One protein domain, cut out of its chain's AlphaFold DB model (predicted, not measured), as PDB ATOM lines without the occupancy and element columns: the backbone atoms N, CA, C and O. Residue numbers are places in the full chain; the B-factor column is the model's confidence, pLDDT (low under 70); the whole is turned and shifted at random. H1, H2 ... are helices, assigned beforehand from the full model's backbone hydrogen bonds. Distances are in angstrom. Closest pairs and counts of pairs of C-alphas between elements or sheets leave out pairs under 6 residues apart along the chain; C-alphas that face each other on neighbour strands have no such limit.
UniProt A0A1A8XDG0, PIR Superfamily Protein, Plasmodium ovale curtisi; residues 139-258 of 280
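Overview. This is residues 139 to 258 of the 280 residues of the protein "PIR Superfamily Protein" of Plasmodium ovale curtisi (UniProt A0A1A8XDG0). H4 packs between the longer H2 and H5 in an alternating row, and H1 packs on H4 with residues 149 to 153. H3 and H6 lie toward one end. The printed part has 120 residues with six named helices, H1 to H6 in order along the chain, which hold 86 of them, and no named strand; its class is all helix, and it is compact, with a radius of gyration of the C-alphas of 15.3 A and spans of 43 by 26 by 24 A.

Arrangement. H2, residues 160 to 180, touches H4, residues 205 to 218, opposite ways; the closest C-alphas, Ile 171 and Pro 205, are 5.7 A apart. H5, residues 223 to 241, forms a hairpin with H4; the closest C-alphas, Ile 207 and Phe 229, are 6.8 A apart. H1, residues 139 to 154, touches H4 with residues 149 to 153 alone. H3, residues 185 to 190, is near H2; H6, residues 249 to 258, touches no helix. In H6, 2 of 6 O i to N i+4 and 3 of 7 O i to N i+3 pairs are within hydrogen-bond range.

Along the chain. H2 runs 29.7 A from C-alpha 160 at (7.948, 9.233, -24.634); H5 runs 27.7 A to C-alpha 241 at (-6.084, 26.137, -0.507).

Size, cuts and confidence. The printed part has no cut. The H3 to H4 link is long. Residues 225 to 258 are under pLDDT 70.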
ATOM      1  N   TYR A 139      -9.559   6.971 -13.197       82.94
ATOM      2  CA  TYR A 139      -9.350   5.998 -12.124       82.94
ATOM      3  C   TYR A 139      -8.069   5.174 -12.331       82.94
ATOM      4  O   TYR A 139      -7.243   5.078 -11.421       82.94
ATOM      5  N   ASP A 140      -7.854   4.637 -13.536       81.69
ATOM      6  CA  ASP A 140      -6.639   3.869 -13.835       81.69
ATOM      7  C   ASP A 140      -5.375   4.735 -13.729       81.69
ATOM      8  O   ASP A 140      -4.345   4.253 -13.254       81.69
ATOM      9  N   TYR A 141      -5.445   6.018 -14.098       86.00
ATOM     10  CA  TYR A 141      -4.333   6.951 -13.915       86.00
ATOM     11  C   TYR A 141      -3.975   7.114 -12.434       86.00
ATOM     12  O   TYR A 141      -2.811   6.936 -12.075       86.00
ATOM     13  N   PHE A 142      -4.949   7.402 -11.563       85.38
ATOM     14  CA  PHE A 142      -4.675   7.609 -10.137       85.38
ATOM     15  C   PHE A 142      -4.118   6.350  -9.472       85.38
ATOM     16  O   PHE A 142      -3.104   6.428  -8.780       85.38
ATOM     17  N   ASN A 143      -4.697   5.182  -9.763       82.81
ATOM     18  CA  ASN A 143      -4.211   3.901  -9.240       82.81
ATOM     19  C   ASN A 143      -2.778   3.565  -9.662       82.81
ATOM     20  O   ASN A 143      -2.090   2.805  -8.987       82.81
ATOM     21  N   ASN A 144      -2.322   4.097 -10.795       82.94
ATOM     22  CA  ASN A 144      -0.990   3.824 -11.322       82.94
ATOM     23  C   ASN A 144      -0.062   5.037 -11.242       82.94
ATOM     24  O   ASN A 144       1.062   4.968 -11.743       82.94
ATOM     25  N   TYR A 145      -0.488   6.123 -10.595       86.19
ATOM     26  CA  TYR A 145       0.217   7.401 -10.599       86.19
ATOM     27  C   TYR A 145       1.682   7.253 -10.186       86.19
ATOM     28  O   TYR A 145       2.568   7.738 -10.884       86.19
ATOM     29  N   TYR A 146       1.962   6.545  -9.088       85.31
ATOM     30  CA  TYR A 146       3.333   6.372  -8.606       85.31
ATOM     31  C   TYR A 146       4.197   5.557  -9.570       85.31
ATOM     32  O   TYR A 146       5.356   5.900  -9.786       85.31
ATOM     33  N   SER A 147       3.628   4.528 -10.200       86.12
ATOM     34  CA  SER A 147       4.316   3.726 -11.217       86.12
ATOM     35  C   SER A 147       4.625   4.558 -12.467       86.12
ATOM     36  O   SER A 147       5.764   4.573 -12.938       86.12
ATOM     37  N   ILE A 148       3.640   5.320 -12.959       86.06
ATOM     38  CA  ILE A 148       3.779   6.252 -14.087       86.06
ATOM     39  C   ILE A 148       4.850   7.296 -13.766       86.06
ATOM     40  O   ILE A 148       5.819   7.434 -14.511       86.06
ATOM     41  N   LYS A 149       4.713   7.990 -12.631       86.69
ATOM     42  CA  LYS A 149       5.653   9.008 -12.159       86.69
ATOM     43  C   LYS A 149       7.065   8.451 -12.064       86.69
ATOM     44  O   LYS A 149       7.987   9.080 -12.568       86.69
ATOM     45  N   ASN A 150       7.241   7.286 -11.440       84.50
ATOM     46  CA  ASN A 150       8.557   6.685 -11.266       84.50
ATOM     47  C   ASN A 150       9.203   6.348 -12.613       84.50
ATOM     48  O   ASN A 150      10.368   6.666 -12.819       84.50
ATOM     49  N   ARG A 151       8.455   5.767 -13.559       85.69
ATOM     50  CA  ARG A 151       8.969   5.485 -14.910       85.69
ATOM     51  C   ARG A 151       9.401   6.757 -15.631       85.69
ATOM     52  O   ARG A 151      10.514   6.799 -16.138       85.69
ATOM     53  N   ILE A 152       8.568   7.800 -15.608       86.06
ATOM     54  CA  ILE A 152       8.878   9.091 -16.240       86.06
ATOM     55  C   ILE A 152      10.120   9.728 -15.601       86.06
ATOM     56  O   ILE A 152      11.026  10.148 -16.309       86.06
ATOM     57  N   VAL A 153      10.186   9.771 -14.267       84.75
ATOM     58  CA  VAL A 153      11.309  10.376 -13.534       84.75
ATOM     59  C   VAL A 153      12.606   9.587 -13.725       84.75
ATOM     60  O   VAL A 153      13.671  10.178 -13.819       84.75
ATOM     61  N   THR A 154      12.544   8.261 -13.805       82.38
ATOM     62  CA  THR A 154      13.741   7.423 -13.996       82.38
ATOM     63  C   THR A 154      14.110   7.216 -15.462       82.38
ATOM     64  O   THR A 154      15.117   6.572 -15.739       82.38
ATOM     65  N   CYS A 155      13.302   7.714 -16.404       83.06
ATOM     66  CA  CYS A 155      13.415   7.409 -17.831       83.06
ATOM     67  C   CYS A 155      13.448   5.915 -18.178       83.06
ATOM     68  O   CYS A 155      13.896   5.522 -19.256       83.06
ATOM     69  N   LYS A 156      12.958   5.060 -17.277       77.12
ATOM     70  CA  LYS A 156      13.054   3.612 -17.421       77.12
ATOM     71  C   LYS A 156      11.972   3.084 -18.361       77.12
ATOM     72  O   LYS A 156      10.788   3.142 -18.026       77.12
ATOM     73  N   ASP A 157      12.398   2.543 -19.502       72.38
ATOM     74  CA  ASP A 157      11.534   1.935 -20.526       72.38
ATOM     75  C   ASP A 157      10.393   2.869 -20.982       72.38
ATOM     76  O   ASP A 157       9.266   2.439 -21.250       72.38
ATOM     77  N   VAL A 158      10.667   4.177 -21.023       75.69
ATOM     78  CA  VAL A 158       9.674   5.197 -21.376       75.69
ATOM     79  C   VAL A 158       9.629   5.368 -22.889       75.69
ATOM     80  O   VAL A 158      10.526   5.953 -23.490       75.69
ATOM     81  N   ASN A 159       8.535   4.925 -23.509       83.69
ATOM     82  CA  ASN A 159       8.159   5.410 -24.832       83.69
ATOM     83  C   ASN A 159       7.546   6.809 -24.678       83.69
ATOM     84  O   ASN A 159       6.374   6.954 -24.327       83.69
ATOM     85  N   THR A 160       8.350   7.847 -24.904       83.25
ATOM     86  CA  THR A 160       7.948   9.233 -24.634       83.25
ATOM     87  C   THR A 160       6.755   9.692 -25.466       83.25
ATOM     88  O   THR A 160       5.958  10.488 -24.978       83.25
ATOM     89  N   GLU A 161       6.598   9.184 -26.690       85.75
ATOM     90  CA  GLU A 161       5.458   9.518 -27.552       85.75
ATOM     91  C   GLU A 161       4.165   8.938 -26.983       85.75
ATOM     92  O   GLU A 161       3.211   9.675 -26.736       85.75
ATOM     93  N   GLN A 162       4.181   7.648 -26.643       84.50
ATOM     94  CA  GLN A 162       3.030   6.967 -26.053       84.50
ATOM     95  C   GLN A 162       2.608   7.588 -24.713       84.50
ATOM     96  O   GLN A 162       1.421   7.784 -24.447       84.50
ATOM     97  N   TYR A 163       3.576   7.924 -23.856       86.38
ATOM     98  CA  TYR A 163       3.292   8.607 -22.593       86.38
ATOM     99  C   TYR A 163       2.724  10.013 -22.822       86.38
ATOM    100  O   TYR A 163       1.835  10.433 -22.082       86.38
ATOM    101  N   ASN A 164       3.186  10.732 -23.845       87.94
ATOM    102  CA  ASN A 164       2.693  12.070 -24.156       87.94
ATOM    103  C   ASN A 164       1.244  12.052 -24.666       87.94
ATOM    104  O   ASN A 164       0.420  12.829 -24.183       87.94
ATOM    105  N   GLU A 165       0.907  11.150 -25.591       86.06
ATOM    106  CA  GLU A 165      -0.470  10.959 -26.081       86.06
ATOM    107  C   GLU A 165      -1.439  10.652 -24.932       86.06
ATOM    108  O   GLU A 165      -2.536  11.213 -24.809       86.06
ATOM    109  N   CYS A 166      -0.983   9.797 -24.028       84.69
ATOM    110  CA  CYS A 166      -1.728   9.378 -22.863       84.69
ATOM    111  C   CYS A 166      -1.924  10.483 -21.836       84.69
ATOM    112  O   CYS A 166      -3.061  10.765 -21.462       84.69
ATOM    113  N   LEU A 167      -0.847  11.154 -21.413       89.62
ATOM    114  CA  LEU A 167      -0.945  12.278 -20.487       89.62
ATOM    115  C   LEU A 167      -1.814  13.382 -21.078       89.62
ATOM    116  O   LEU A 167      -2.642  13.928 -20.363       89.62
ATOM    117  N   THR A 168      -1.715  13.658 -22.379       88.88
ATOM    118  CA  THR A 168      -2.599  14.616 -23.061       88.88
ATOM    119  C   THR A 168      -4.074  14.232 -22.912       88.88
ATOM    120  O   THR A 168      -4.897  15.065 -22.520       88.88
ATOM    121  N   SER A 169      -4.413  12.963 -23.152       84.94
ATOM    122  CA  SER A 169      -5.778  12.442 -22.997       84.94
ATOM    123  C   SER A 169      -6.272  12.532 -21.547       84.94
ATOM    124  O   SER A 169      -7.372  13.031 -21.291       84.94
ATOM    125  N   VAL A 170      -5.435  12.125 -20.588       87.50
ATOM    126  CA  VAL A 170      -5.742  12.179 -19.152       87.50
ATOM    127  C   VAL A 170      -5.896  13.627 -18.683       87.50
ATOM    128  O   VAL A 170      -6.849  13.926 -17.975       87.50
ATOM    129  N   ILE A 171      -5.024  14.549 -19.103       90.38
ATOM    130  CA  ILE A 171      -5.078  15.979 -18.751       90.38
ATOM    131  C   ILE A 171      -6.371  16.613 -19.252       90.38
ATOM    132  O   ILE A 171      -7.024  17.336 -18.501       90.38
ATOM    133  N   LYS A 172      -6.754  16.344 -20.507       88.56
ATOM    134  CA  LYS A 172      -7.997  16.868 -21.083       88.56
ATOM    135  C   LYS A 172      -9.197  16.464 -20.227       88.56
ATOM    136  O   LYS A 172      -9.976  17.325 -19.821       88.56
ATOM    137  N   LEU A 173      -9.305  15.174 -19.918       85.19
ATOM    138  CA  LEU A 173     -10.398  14.633 -19.116       85.19
ATOM    139  C   LEU A 173     -10.333  15.113 -17.659       85.19
ATOM    140  O   LEU A 173     -11.345  15.555 -17.126       85.19
ATOM    141  N   TYR A 174      -9.153  15.111 -17.034       87.75
ATOM    142  CA  TYR A 174      -8.928  15.620 -15.675       87.75
ATOM    143  C   TYR A 174      -9.405  17.066 -15.548       87.75
ATOM    144  O   TYR A 174     -10.198  17.378 -14.662       87.75
ATOM    145  N   ASN A 175      -8.982  17.942 -16.464       88.50
ATOM    146  CA  ASN A 175      -9.359  19.353 -16.457       88.50
ATOM    147  C   ASN A 175     -10.867  19.539 -16.662       88.50
ATOM    148  O   ASN A 175     -11.480  20.359 -15.975       88.50
ATOM    149  N   GLN A 176     -11.465  18.783 -17.588       86.06
ATOM    150  CA  GLN A 176     -12.902  18.829 -17.837       86.06
ATOM    151  C   GLN A 176     -13.687  18.405 -16.590       86.06
ATOM    152  O   GLN A 176     -14.525  19.164 -16.105       86.06
ATOM    153  N   TYR A 177     -13.370  17.243 -16.014       81.88
ATOM    154  CA  TYR A 177     -14.062  16.734 -14.829       81.88
ATOM    155  C   TYR A 177     -13.858  17.620 -13.611       81.88
ATOM    156  O   TYR A 177     -14.824  17.915 -12.904       81.88
ATOM    157  N   LYS A 178     -12.633  18.110 -13.399       85.94
ATOM    158  CA  LYS A 178     -12.353  19.068 -12.336       85.94
ATOM    159  C   LYS A 178     -13.207  20.321 -12.503       85.94
ATOM    160  O   LYS A 178     -13.837  20.745 -11.549       85.94
ATOM    161  N   LYS A 179     -13.299  20.901 -13.699       86.44
ATOM    162  CA  LYS A 179     -14.073  22.133 -13.920       86.44
ATOM    163  C   LYS A 179     -15.586  21.927 -13.798       86.44
ATOM    164  O   LYS A 179     -16.258  22.779 -13.219       86.44
ATOM    165  N   GLU A 180     -16.110  20.849 -14.375       82.62
ATOM    166  CA  GLU A 180     -17.553  20.639 -14.545       82.62
ATOM    167  C   GLU A 180     -18.212  19.967 -13.337       82.62
ATOM    168  O   GLU A 180     -19.369  20.252 -13.048       82.62
ATOM    169  N   GLN A 181     -17.504  19.066 -12.647       79.94
ATOM    170  CA  GLN A 181     -18.113  18.155 -11.664       79.94
ATOM    171  C   GLN A 181     -17.375  18.125 -10.327       79.94
ATOM    172  O   GLN A 181     -17.990  17.877  -9.299       79.94
ATOM    173  N   CYS A 182     -16.074  18.409 -10.308       85.25
ATOM    174  CA  CYS A 182     -15.239  18.287  -9.111       85.25
ATOM    175  C   CYS A 182     -14.500  19.601  -8.805       85.25
ATOM    176  O   CYS A 182     -13.332  19.588  -8.425       85.25
ATOM    177  N   ARG A 183     -15.159  20.751  -9.022       83.25
ATOM    178  CA  ARG A 183     -14.510  22.080  -8.993       83.25
ATOM    179  C   ARG A 183     -14.069  22.503  -7.601       83.25
ATOM    180  O   ARG A 183     -13.081  23.212  -7.441       83.25
ATOM    181  N   ASN A 184     -14.852  22.115  -6.611       81.69
ATOM    182  CA  ASN A 184     -14.624  22.377  -5.204       81.69
ATOM    183  C   ASN A 184     -15.066  21.142  -4.409       81.69
ATOM    184  O   ASN A 184     -15.612  20.191  -4.971       81.69
ATOM    185  N   TYR A 185     -14.823  21.167  -3.103       76.25
ATOM    186  CA  TYR A 185     -15.106  20.030  -2.236       76.25
ATOM    187  C   TYR A 185     -16.600  19.676  -2.165       76.25
ATOM    188  O   TYR A 185     -16.969  18.507  -2.155       76.25
ATOM    189  N   GLU A 186     -17.468  20.686  -2.189       79.56
ATOM    190  CA  GLU A 186     -18.918  20.490  -2.217       79.56
ATOM    191  C   GLU A 186     -19.353  19.716  -3.472       79.56
ATOM    192  O   GLU A 186     -19.970  18.659  -3.373       79.56
ATOM    193  N   ASN A 187     -18.936  20.178  -4.654       79.62
ATOM    194  CA  ASN A 187     -19.194  19.491  -5.918       79.62
ATOM    195  C   ASN A 187     -18.563  18.091  -5.949       79.62
ATOM    196  O   ASN A 187     -19.158  17.165  -6.491       79.62
ATOM    197  N   PHE A 188     -17.380  17.930  -5.349       78.88
ATOM    198  CA  PHE A 188     -16.690  16.647  -5.260       78.88
ATOM    199  C   PHE A 188     -17.538  15.589  -4.538       78.88
ATOM    200  O   PHE A 188     -17.682  14.476  -5.045       78.88
ATOM    201  N   LEU A 189     -18.145  15.953  -3.404       76.19
ATOM    202  CA  LEU A 189     -19.039  15.068  -2.658       76.19
ATOM    203  C   LEU A 189     -20.368  14.844  -3.394       76.19
ATOM    204  O   LEU A 189     -20.795  13.702  -3.550       76.19
ATOM    205  N   LEU A 190     -21.002  15.912  -3.890       76.94
ATOM    206  CA  LEU A 190     -22.312  15.829  -4.550       76.94
ATOM    207  C   LEU A 190     -22.281  14.990  -5.835       76.94
ATOM    208  O   LEU A 190     -23.239  14.280  -6.137       76.94
ATOM    209  N   ASN A 191     -21.177  15.045  -6.582       74.31
ATOM    210  CA  ASN A 191     -21.038  14.341  -7.855       74.31
ATOM    211  C   ASN A 191     -20.353  12.971  -7.731       74.31
ATOM    212  O   ASN A 191     -20.081  12.344  -8.759       74.31
ATOM    213  N   ASN A 192     -20.104  12.482  -6.508       75.38
ATOM    214  CA  ASN A 192     -19.388  11.223  -6.245       75.38
ATOM    215  C   ASN A 192     -18.054  11.157  -6.996       75.38
ATOM    216  O   ASN A 192     -17.720  10.164  -7.650       75.38
ATOM    217  N   CYS A 193     -17.317  12.267  -6.979       80.06
ATOM    218  CA  CYS A 193     -16.039  12.357  -7.666       80.06
ATOM    219  C   CYS A 193     -15.030  11.365  -7.090       80.06
ATOM    220  O   CYS A 193     -14.199  10.862  -7.836       80.06
ATOM    221  N   ASP A 194     -15.149  11.022  -5.811       75.06
ATOM    222  CA  ASP A 194     -14.308  10.057  -5.107       75.06
ATOM    223  C   ASP A 194     -14.369   8.629  -5.667       75.06
ATOM    224  O   ASP A 194     -13.473   7.837  -5.390       75.06
ATOM    225  N   ASP A 195     -15.362   8.293  -6.495       77.25
ATOM    226  CA  ASP A 195     -15.348   7.037  -7.251       77.25
ATOM    227  C   ASP A 195     -14.192   6.993  -8.272       77.25
ATOM    228  O   ASP A 195     -13.689   5.918  -8.581       77.25
ATOM    229  N   TYR A 196     -13.776   8.132  -8.835       75.94
ATOM    230  CA  TYR A 196     -12.834   8.167  -9.965       75.94
ATOM    231  C   TYR A 196     -11.659   9.110  -9.752       75.94
ATOM    232  O   TYR A 196     -10.643   8.934 -10.407       75.94
ATOM    233  N   PHE A 197     -11.807  10.132  -8.914       82.19
ATOM    234  CA  PHE A 197     -10.986  11.331  -8.907       82.19
ATOM    235  C   PHE A 197     -10.380  11.589  -7.532       82.19
ATOM    236  O   PHE A 197     -11.080  11.563  -6.522       82.19
ATOM    237  N   LEU A 198      -9.085  11.905  -7.501       83.50
ATOM    238  CA  LEU A 198      -8.416  12.410  -6.306       83.50
ATOM    239  C   LEU A 198      -8.289  13.930  -6.406       83.50
ATOM    240  O   LEU A 198      -7.739  14.446  -7.375       83.50
ATOM    241  N   PHE A 199      -8.795  14.641  -5.395       77.50
ATOM    242  CA  PHE A 199      -8.831  16.109  -5.381       77.50
ATOM    243  C   PHE A 199      -7.453  16.762  -5.170       77.50
ATOM    244  O   PHE A 199      -7.263  17.930  -5.491       77.50
ATOM    245  N   ASP A 200      -6.485  16.023  -4.627       82.62
ATOM    246  CA  ASP A 200      -5.156  16.543  -4.305       82.62
ATOM    247  C   ASP A 200      -4.336  16.838  -5.574       82.62
ATOM    248  O   ASP A 200      -4.004  15.941  -6.355       82.62
ATOM    249  N   GLU A 201      -3.941  18.103  -5.738       83.94
ATOM    250  CA  GLU A 201      -3.134  18.595  -6.859       83.94
ATOM    251  C   GLU A 201      -1.775  17.907  -7.014       83.94
ATOM    252  O   GLU A 201      -1.180  17.974  -8.093       83.94
ATOM    253  N   LYS A 202      -1.277  17.185  -5.998       85.12
ATOM    254  CA  LYS A 202      -0.085  16.336  -6.163       85.12
ATOM    255  C   LYS A 202      -0.270  15.272  -7.243       85.12
ATOM    256  O   LYS A 202       0.721  14.801  -7.795       85.12
ATOM    257  N   TYR A 203      -1.511  14.902  -7.545       86.75
ATOM    258  CA  TYR A 203      -1.846  13.938  -8.579       86.75
ATOM    259  C   TYR A 203      -2.236  14.588  -9.911       86.75
ATOM    260  O   TYR A 203      -2.593  13.871 -10.843       86.75
ATOM    261  N   ASN A 204      -2.160  15.915 -10.047       90.06
ATOM    262  CA  ASN A 204      -2.491  16.591 -11.297       90.06
ATOM    263  C   ASN A 204      -1.569  16.091 -12.434       90.06
ATOM    264  O   ASN A 204      -0.355  16.271 -12.350       90.06
ATOM    265  N   PRO A 205      -2.103  15.496 -13.517       90.62
ATOM    266  CA  PRO A 205      -1.297  14.891 -14.582       90.62
ATOM    267  C   PRO A 205      -0.404  15.885 -15.334       90.62
ATOM    268  O   PRO A 205       0.613  15.483 -15.898       90.62
ATOM    269  N   GLN A 206      -0.706  17.189 -15.297       91.94
ATOM    270  CA  GLN A 206       0.128  18.212 -15.936       91.94
ATOM    271  C   GLN A 206       1.540  18.276 -15.347       91.94
ATOM    272  O   GLN A 206       2.491  18.605 -16.057       91.94
ATOM    273  N   ILE A 207       1.708  17.916 -14.069       90.94
ATOM    274  CA  ILE A 207       3.023  17.938 -13.413       90.94
ATOM    275  C   ILE A 207       3.990  16.905 -14.012       90.94
ATOM    276  O   ILE A 207       5.197  17.014 -13.804       90.94
ATOM    277  N   LEU A 208       3.473  15.910 -14.742       90.88
ATOM    278  CA  LEU A 208       4.253  14.843 -15.366       90.88
ATOM    279  C   LEU A 208       4.743  15.201 -16.780       90.88
ATOM    280  O   LEU A 208       5.627  14.521 -17.292       90.88
ATOM    281  N   LEU A 209       4.242  16.282 -17.396       91.19
ATOM    282  CA  LEU A 209       4.672  16.697 -18.740       91.19
ATOM    283  C   LEU A 209       6.123  17.187 -18.768       91.19
ATOM    284  O   LEU A 209       6.895  16.816 -19.645       91.19
ATOM    285  N   SER A 210       6.514  18.005 -17.789       89.31
ATOM    286  CA  SER A 210       7.883  18.523 -17.718       89.31
ATOM    287  C   SER A 210       8.941  17.421 -17.550       89.31
ATOM    288  O   SER A 210       9.902  17.448 -18.318       89.31
ATOM    289  N   PRO A 211       8.811  16.453 -16.617       88.38
ATOM    290  CA  PRO A 211       9.782  15.364 -16.525       88.38
ATOM    291  C   PRO A 211       9.750  14.448 -17.756       88.38
ATOM    292  O   PRO A 211      10.796  13.942 -18.151       88.38
ATOM    293  N   LEU A 212       8.595  14.279 -18.413       89.06
ATOM    294  CA  LEU A 212       8.511  13.528 -19.666       89.06
ATOM    295  C   LEU A 212       9.297  14.200 -20.802       89.06
ATOM    296  O   LEU A 212      10.002  13.516 -21.540       89.06
ATOM    297  N   ASN A 213       9.219  15.529 -20.914       88.44
ATOM    298  CA  ASN A 213       9.981  16.289 -21.908       88.44
ATOM    299  C   ASN A 213      11.489  16.206 -21.661       88.44
ATOM    300  O   ASN A 213      12.239  15.950 -22.595       88.44
ATOM    301  N   ILE A 214      11.930  16.322 -20.404       86.81
ATOM    302  CA  ILE A 214      13.346  16.115 -20.060       86.81
ATOM    303  C   ILE A 214      13.773  14.707 -20.457       86.81
ATOM    304  O   ILE A 214      14.806  14.533 -21.087       86.81
ATOM    305  N   CYS A 215      12.942  13.701 -20.191       85.38
ATOM    306  CA  CYS A 215      13.250  12.342 -20.601       85.38
ATOM    307  C   CYS A 215      13.435  12.186 -22.118       85.38
ATOM    308  O   CYS A 215      14.342  11.483 -22.568       85.38
ATOM    309  N   LYS A 216      12.606  12.886 -22.902       84.38
ATOM    310  CA  LYS A 216      12.701  12.941 -24.365       84.38
ATOM    311  C   LYS A 216      14.002  13.597 -24.843       84.38
ATOM    312  O   LYS A 216      14.552  13.167 -25.852       84.38
ATOM    313  N   GLU A 217      14.486  14.612 -24.132       82.69
ATOM    314  CA  GLU A 217      15.655  15.412 -24.520       82.69
ATOM    315  C   GLU A 217      16.986  14.839 -24.010       82.69
ATOM    316  O   GLU A 217      17.954  14.758 -24.763       82.69
ATOM    317  N   THR A 218      17.055  14.426 -22.742       70.94
ATOM    318  CA  THR A 218      18.315  14.112 -22.044       70.94
ATOM    319  C   THR A 218      18.477  12.636 -21.687       70.94
ATOM    320  O   THR A 218      19.544  12.247 -21.218       70.94
ATOM    321  N   LYS A 219      17.440  11.801 -21.877       67.44
ATOM    322  CA  LYS A 219      17.378  10.376 -21.470       67.44
ATOM    323  C   LYS A 219      17.606  10.106 -19.969       67.44
ATOM    324  O   LYS A 219      17.602   8.948 -19.560       67.44
ATOM    325  N   SER A 220      17.770  11.139 -19.141       66.19
ATOM    326  CA  SER A 220      17.867  11.028 -17.682       66.19
ATOM    327  C   SER A 220      17.437  12.327 -17.002       66.19
ATOM    328  O   SER A 220      17.899  13.407 -17.375       66.19
ATOM    329  N   VAL A 221      16.602  12.218 -15.970       66.62
ATOM    330  CA  VAL A 221      16.202  13.342 -15.112       66.62
ATOM    331  C   VAL A 221      17.171  13.417 -13.929       66.62
ATOM    332  O   VAL A 221      17.390  12.413 -13.250       66.62
ATOM    333  N   ASN A 222      17.767  14.583 -13.667       72.31
ATOM    334  CA  ASN A 222      18.678  14.748 -12.529       72.31
ATOM    335  C   ASN A 222      17.912  15.026 -11.215       72.31
ATOM    336  O   ASN A 222      16.728  15.370 -11.206       72.31
ATOM    337  N   GLU A 223      18.592  14.905 -10.074       67.50
ATOM    338  CA  GLU A 223      17.971  15.067  -8.750       67.50
ATOM    339  C   GLU A 223      17.417  16.490  -8.507       67.50
ATOM    340  O   GLU A 223      16.403  16.671  -7.823       67.50
ATOM    341  N   THR A 224      18.036  17.511  -9.108       71.94
ATOM    342  CA  THR A 224      17.557  18.901  -9.055       71.94
ATOM    343  C   THR A 224      16.218  19.086  -9.772       71.94
ATOM    344  O   THR A 224      15.339  19.782  -9.254       71.94
ATOM    345  N   ASP A 225      16.011  18.403 -10.896       69.94
ATOM    346  CA  ASP A 225      14.754  18.406 -11.638       69.94
ATOM    347  C   ASP A 225      13.652  17.711 -10.822       69.94
ATOM    348  O   ASP A 225      12.555  18.253 -10.665       69.94
ATOM    349  N   VAL A 226      13.965  16.582 -10.168       67.19
ATOM    350  CA  VAL A 226      13.028  15.865  -9.276       67.19
ATOM    351  C   VAL A 226      12.531  16.741  -8.120       67.19
ATOM    352  O   VAL A 226      11.324  16.790  -7.830       67.19
ATOM    353  N   ARG A 227      13.436  17.484  -7.470       68.00
ATOM    354  CA  ARG A 227      13.070  18.429  -6.398       68.00
ATOM    355  C   ARG A 227      12.185  19.559  -6.927       68.00
ATOM    356  O   ARG A 227      11.216  19.946  -6.264       68.00
ATOM    357  N   ARG A 228      12.452  20.042  -8.144       69.94
ATOM    358  CA  ARG A 228      11.638  21.070  -8.805       69.94
ATOM    359  C   ARG A 228      10.202  20.591  -9.042       69.94
ATOM    360  O   ARG A 228       9.282  21.340  -8.709       69.94
ATOM    361  N   PHE A 229       9.983  19.351  -9.492       68.75
ATOM    362  CA  PHE A 229       8.626  18.798  -9.691       68.75
ATOM    363  C   PHE A 229       7.840  18.663  -8.393       68.75
ATOM    364  O   PHE A 229       6.670  19.039  -8.331       68.75
ATOM    365  N   THR A 230       8.499  18.183  -7.340       64.38
ATOM    366  CA  THR A 230       7.876  18.049  -6.017       64.38
ATOM    367  C   THR A 230       7.428  19.417  -5.498       64.38
ATOM    368  O   THR A 230       6.296  19.575  -5.043       64.38
ATOM    369  N   SER A 231       8.265  20.446  -5.681       63.75
ATOM    370  CA  SER A 231       7.918  21.823  -5.317       63.75
ATOM    371  C   SER A 231       6.771  22.410  -6.155       63.75
ATOM    372  O   SER A 231       5.982  23.204  -5.638       63.75
ATOM    373  N   LEU A 232       6.651  22.020  -7.431       64.00
ATOM    374  CA  LEU A 232       5.599  22.490  -8.335       64.00
ATOM    375  C   LEU A 232       4.224  21.974  -7.892       64.00
ATOM    376  O   LEU A 232       3.294  22.772  -7.771       64.00
ATOM    377  N   GLY A 233       4.129  20.683  -7.552       60.94
ATOM    378  CA  GLY A 233       2.917  20.090  -6.975       60.94
ATOM    379  C   GLY A 233       2.489  20.799  -5.685       60.94
ATOM    380  O   GLY A 233       1.335  21.203  -5.545       60.94
ATOM    381  N   SER A 234       3.434  21.080  -4.779       61.12
ATOM    382  CA  SER A 234       3.143  21.822  -3.543       61.12
ATOM    383  C   SER A 234       2.688  23.269  -3.784       61.12
ATOM    384  O   SER A 234       1.865  23.794  -3.032       61.12
ATOM    385  N   ARG A 235       3.216  23.951  -4.813       61.19
ATOM    386  CA  ARG A 235       2.808  25.324  -5.171       61.19
ATOM    387  C   ARG A 235       1.394  25.371  -5.746       61.19
ATOM    388  O   ARG A 235       0.659  26.298  -5.409       61.19
ATOM    389  N   LEU A 236       1.024  24.401  -6.584       57.69
ATOM    390  CA  LEU A 236      -0.339  24.271  -7.111       57.69
ATOM    391  C   LEU A 236      -1.334  24.041  -5.968       57.69
ATOM    392  O   LEU A 236      -2.281  24.811  -5.820       57.69
ATOM    393  N   HIS A 237      -1.022  23.108  -5.064       56.44
ATOM    394  CA  HIS A 237      -1.826  22.829  -3.874       56.44
ATOM    395  C   HIS A 237      -2.038  24.070  -2.978       56.44
ATOM    396  O   HIS A 237      -3.163  24.384  -2.590       56.44
ATOM    397  N   LYS A 238      -0.980  24.850  -2.697       57.16
ATOM    398  CA  LYS A 238      -1.084  26.089  -1.892       57.16
ATOM    399  C   LYS A 238      -1.947  27.176  -2.545       57.16
ATOM    400  O   LYS A 238      -2.596  27.936  -1.828       57.16
ATOM    401  N   LYS A 239      -1.931  27.297  -3.878       58.50
ATOM    402  CA  LYS A 239      -2.773  28.273  -4.592       58.50
ATOM    403  C   LYS A 239      -4.256  27.924  -4.476       58.50
ATOM    404  O   LYS A 239      -5.065  28.834  -4.345       58.50
ATOM    405  N   GLU A 240      -4.604  26.641  -4.478       56.69
ATOM    406  CA  GLU A 240      -6.000  26.209  -4.356       56.69
ATOM    407  C   GLU A 240      -6.524  26.257  -2.922       56.69
ATOM    408  O   GLU A 240      -7.658  26.680  -2.720       56.69
ATOM    409  N   GLN A 241      -5.696  25.953  -1.915       53.91
ATOM    410  CA  GLN A 241      -6.084  26.137  -0.507       53.91
ATOM    411  C   GLN A 241      -6.427  27.594  -0.173       53.91
ATOM    412  O   GLN A 241      -7.351  27.846   0.590       53.91
ATOM    413  N   LYS A 242      -5.747  28.571  -0.791       54.44
ATOM    414  CA  LYS A 242      -6.122  29.990  -0.653       54.44
ATOM    415  C   LYS A 242      -7.512  30.314  -1.216       54.44
ATOM    416  O   LYS A 242      -8.080  31.330  -0.834       54.44
ATOM    417  N   ASN A 243      -8.051  29.463  -2.089       50.50
ATOM    418  CA  ASN A 243      -9.357  29.637  -2.722       50.50
ATOM    419  C   ASN A 243     -10.470  28.797  -2.061       50.50
ATOM    420  O   ASN A 243     -11.623  28.910  -2.473       50.50
ATOM    421  N   ILE A 244     -10.159  27.955  -1.064       45.16
ATOM    422  CA  ILE A 244     -11.123  27.074  -0.385       45.16
ATOM    423  C   ILE A 244     -11.027  27.308   1.128       45.16
ATOM    424  O   ILE A 244     -10.139  26.785   1.793       45.16
ATOM    425  N   ASN A 245     -11.963  28.081   1.679       43.84
ATOM    426  CA  ASN A 245     -12.086  28.314   3.119       43.84
ATOM    427  C   ASN A 245     -13.044  27.267   3.720       43.84
ATOM    428  O   ASN A 245     -14.229  27.537   3.893       43.84
ATOM    429  N   ILE A 246     -12.568  26.040   3.961       40.50
ATOM    430  CA  ILE A 246     -13.345  24.990   4.648       40.50
ATOM    431  C   ILE A 246     -12.433  24.238   5.631       40.50
ATOM    432  O   ILE A 246     -11.259  24.012   5.345       40.50
ATOM    433  N   ASN A 247     -12.996  23.898   6.795       38.53
ATOM    434  CA  ASN A 247     -12.361  23.286   7.967       38.53
ATOM    435  C   ASN A 247     -11.335  22.186   7.630       38.53
ATOM    436  O   ASN A 247     -11.661  21.170   7.015       38.53
ATOM    437  N   ARG A 248     -10.099  22.400   8.086       37.25
ATOM    438  CA  ARG A 248      -8.905  21.589   7.797       37.25
ATOM    439  C   ARG A 248      -9.001  20.157   8.348       37.25
ATOM    440  O   ARG A 248      -8.505  19.233   7.714       37.25
ATOM    441  N   ASP A 249      -9.736  19.969   9.442       31.55
ATOM    442  CA  ASP A 249      -9.850  18.693  10.165       31.55
ATOM    443  C   ASP A 249     -10.657  17.616   9.411       31.55
ATOM    444  O   ASP A 249     -10.503  16.422   9.661       31.55
ATOM    445  N   PHE A 250     -11.497  18.007   8.443       32.47
ATOM    446  CA  PHE A 250     -12.256  17.060   7.611       32.47
ATOM    447  C   PHE A 250     -11.397  16.445   6.489       32.47
ATOM    448  O   PHE A 250     -11.676  15.343   6.012       32.47
ATOM    449  N   TYR A 251     -10.343  17.154   6.070       33.84
ATOM    450  CA  TYR A 251      -9.459  16.767   4.967       33.84
ATOM    451  C   TYR A 251      -8.519  15.622   5.348       33.84
ATOM    452  O   TYR A 251      -8.335  14.684   4.569       33.84
ATOM    453  N   ASP A 252      -7.969  15.683   6.561       32.06
ATOM    454  CA  ASP A 252      -6.990  14.708   7.032       32.06
ATOM    455  C   ASP A 252      -7.649  13.325   7.187       32.06
ATOM    456  O   ASP A 252      -7.143  12.338   6.656       32.06
ATOM    457  N   GLY A 253      -8.857  13.251   7.765       29.41
ATOM    458  CA  GLY A 253      -9.586  11.986   7.951       29.41
ATOM    459  C   GLY A 253      -9.941  11.235   6.657       29.41
ATOM    460  O   GLY A 253      -9.978  10.005   6.655       29.41
ATOM    461  N   TYR A 254     -10.163  11.942   5.542       33.28
ATOM    462  CA  TYR A 254     -10.464  11.329   4.236       33.28
ATOM    463  C   TYR A 254      -9.195  10.918   3.471       33.28
ATOM    464  O   TYR A 254      -9.210   9.925   2.743       33.28
ATOM    465  N   GLN A 255      -8.088  11.652   3.647       33.59
ATOM    466  CA  GLN A 255      -6.781  11.285   3.095       33.59
ATOM    467  C   GLN A 255      -6.200  10.034   3.768       33.59
ATOM    468  O   GLN A 255      -5.640   9.190   3.069       33.59
ATOM    469  N   PHE A 256      -6.382   9.867   5.084       27.62
ATOM    470  CA  PHE A 256      -5.912   8.681   5.815       27.62
ATOM    471  C   PHE A 256      -6.502   7.363   5.276       27.62
ATOM    472  O   PHE A 256      -5.783   6.376   5.183       27.62
ATOM    473  N   LEU A 257      -7.759   7.348   4.812       29.08
ATOM    474  CA  LEU A 257      -8.399   6.137   4.261       29.08
ATOM    475  C   LEU A 257      -7.796   5.648   2.930       29.08
ATOM    476  O   LEU A 257      -7.971   4.483   2.576       29.08
ATOM    477  N   TYR A 258      -7.098   6.520   2.194       32.97
ATOM    478  CA  TYR A 258      -6.439   6.197   0.921       32.97
ATOM    479  C   TYR A 258      -4.911   6.092   1.033       32.97
ATOM    480  O   TYR A 258      -4.266   5.704   0.060       32.97
TER     481      TYR A 258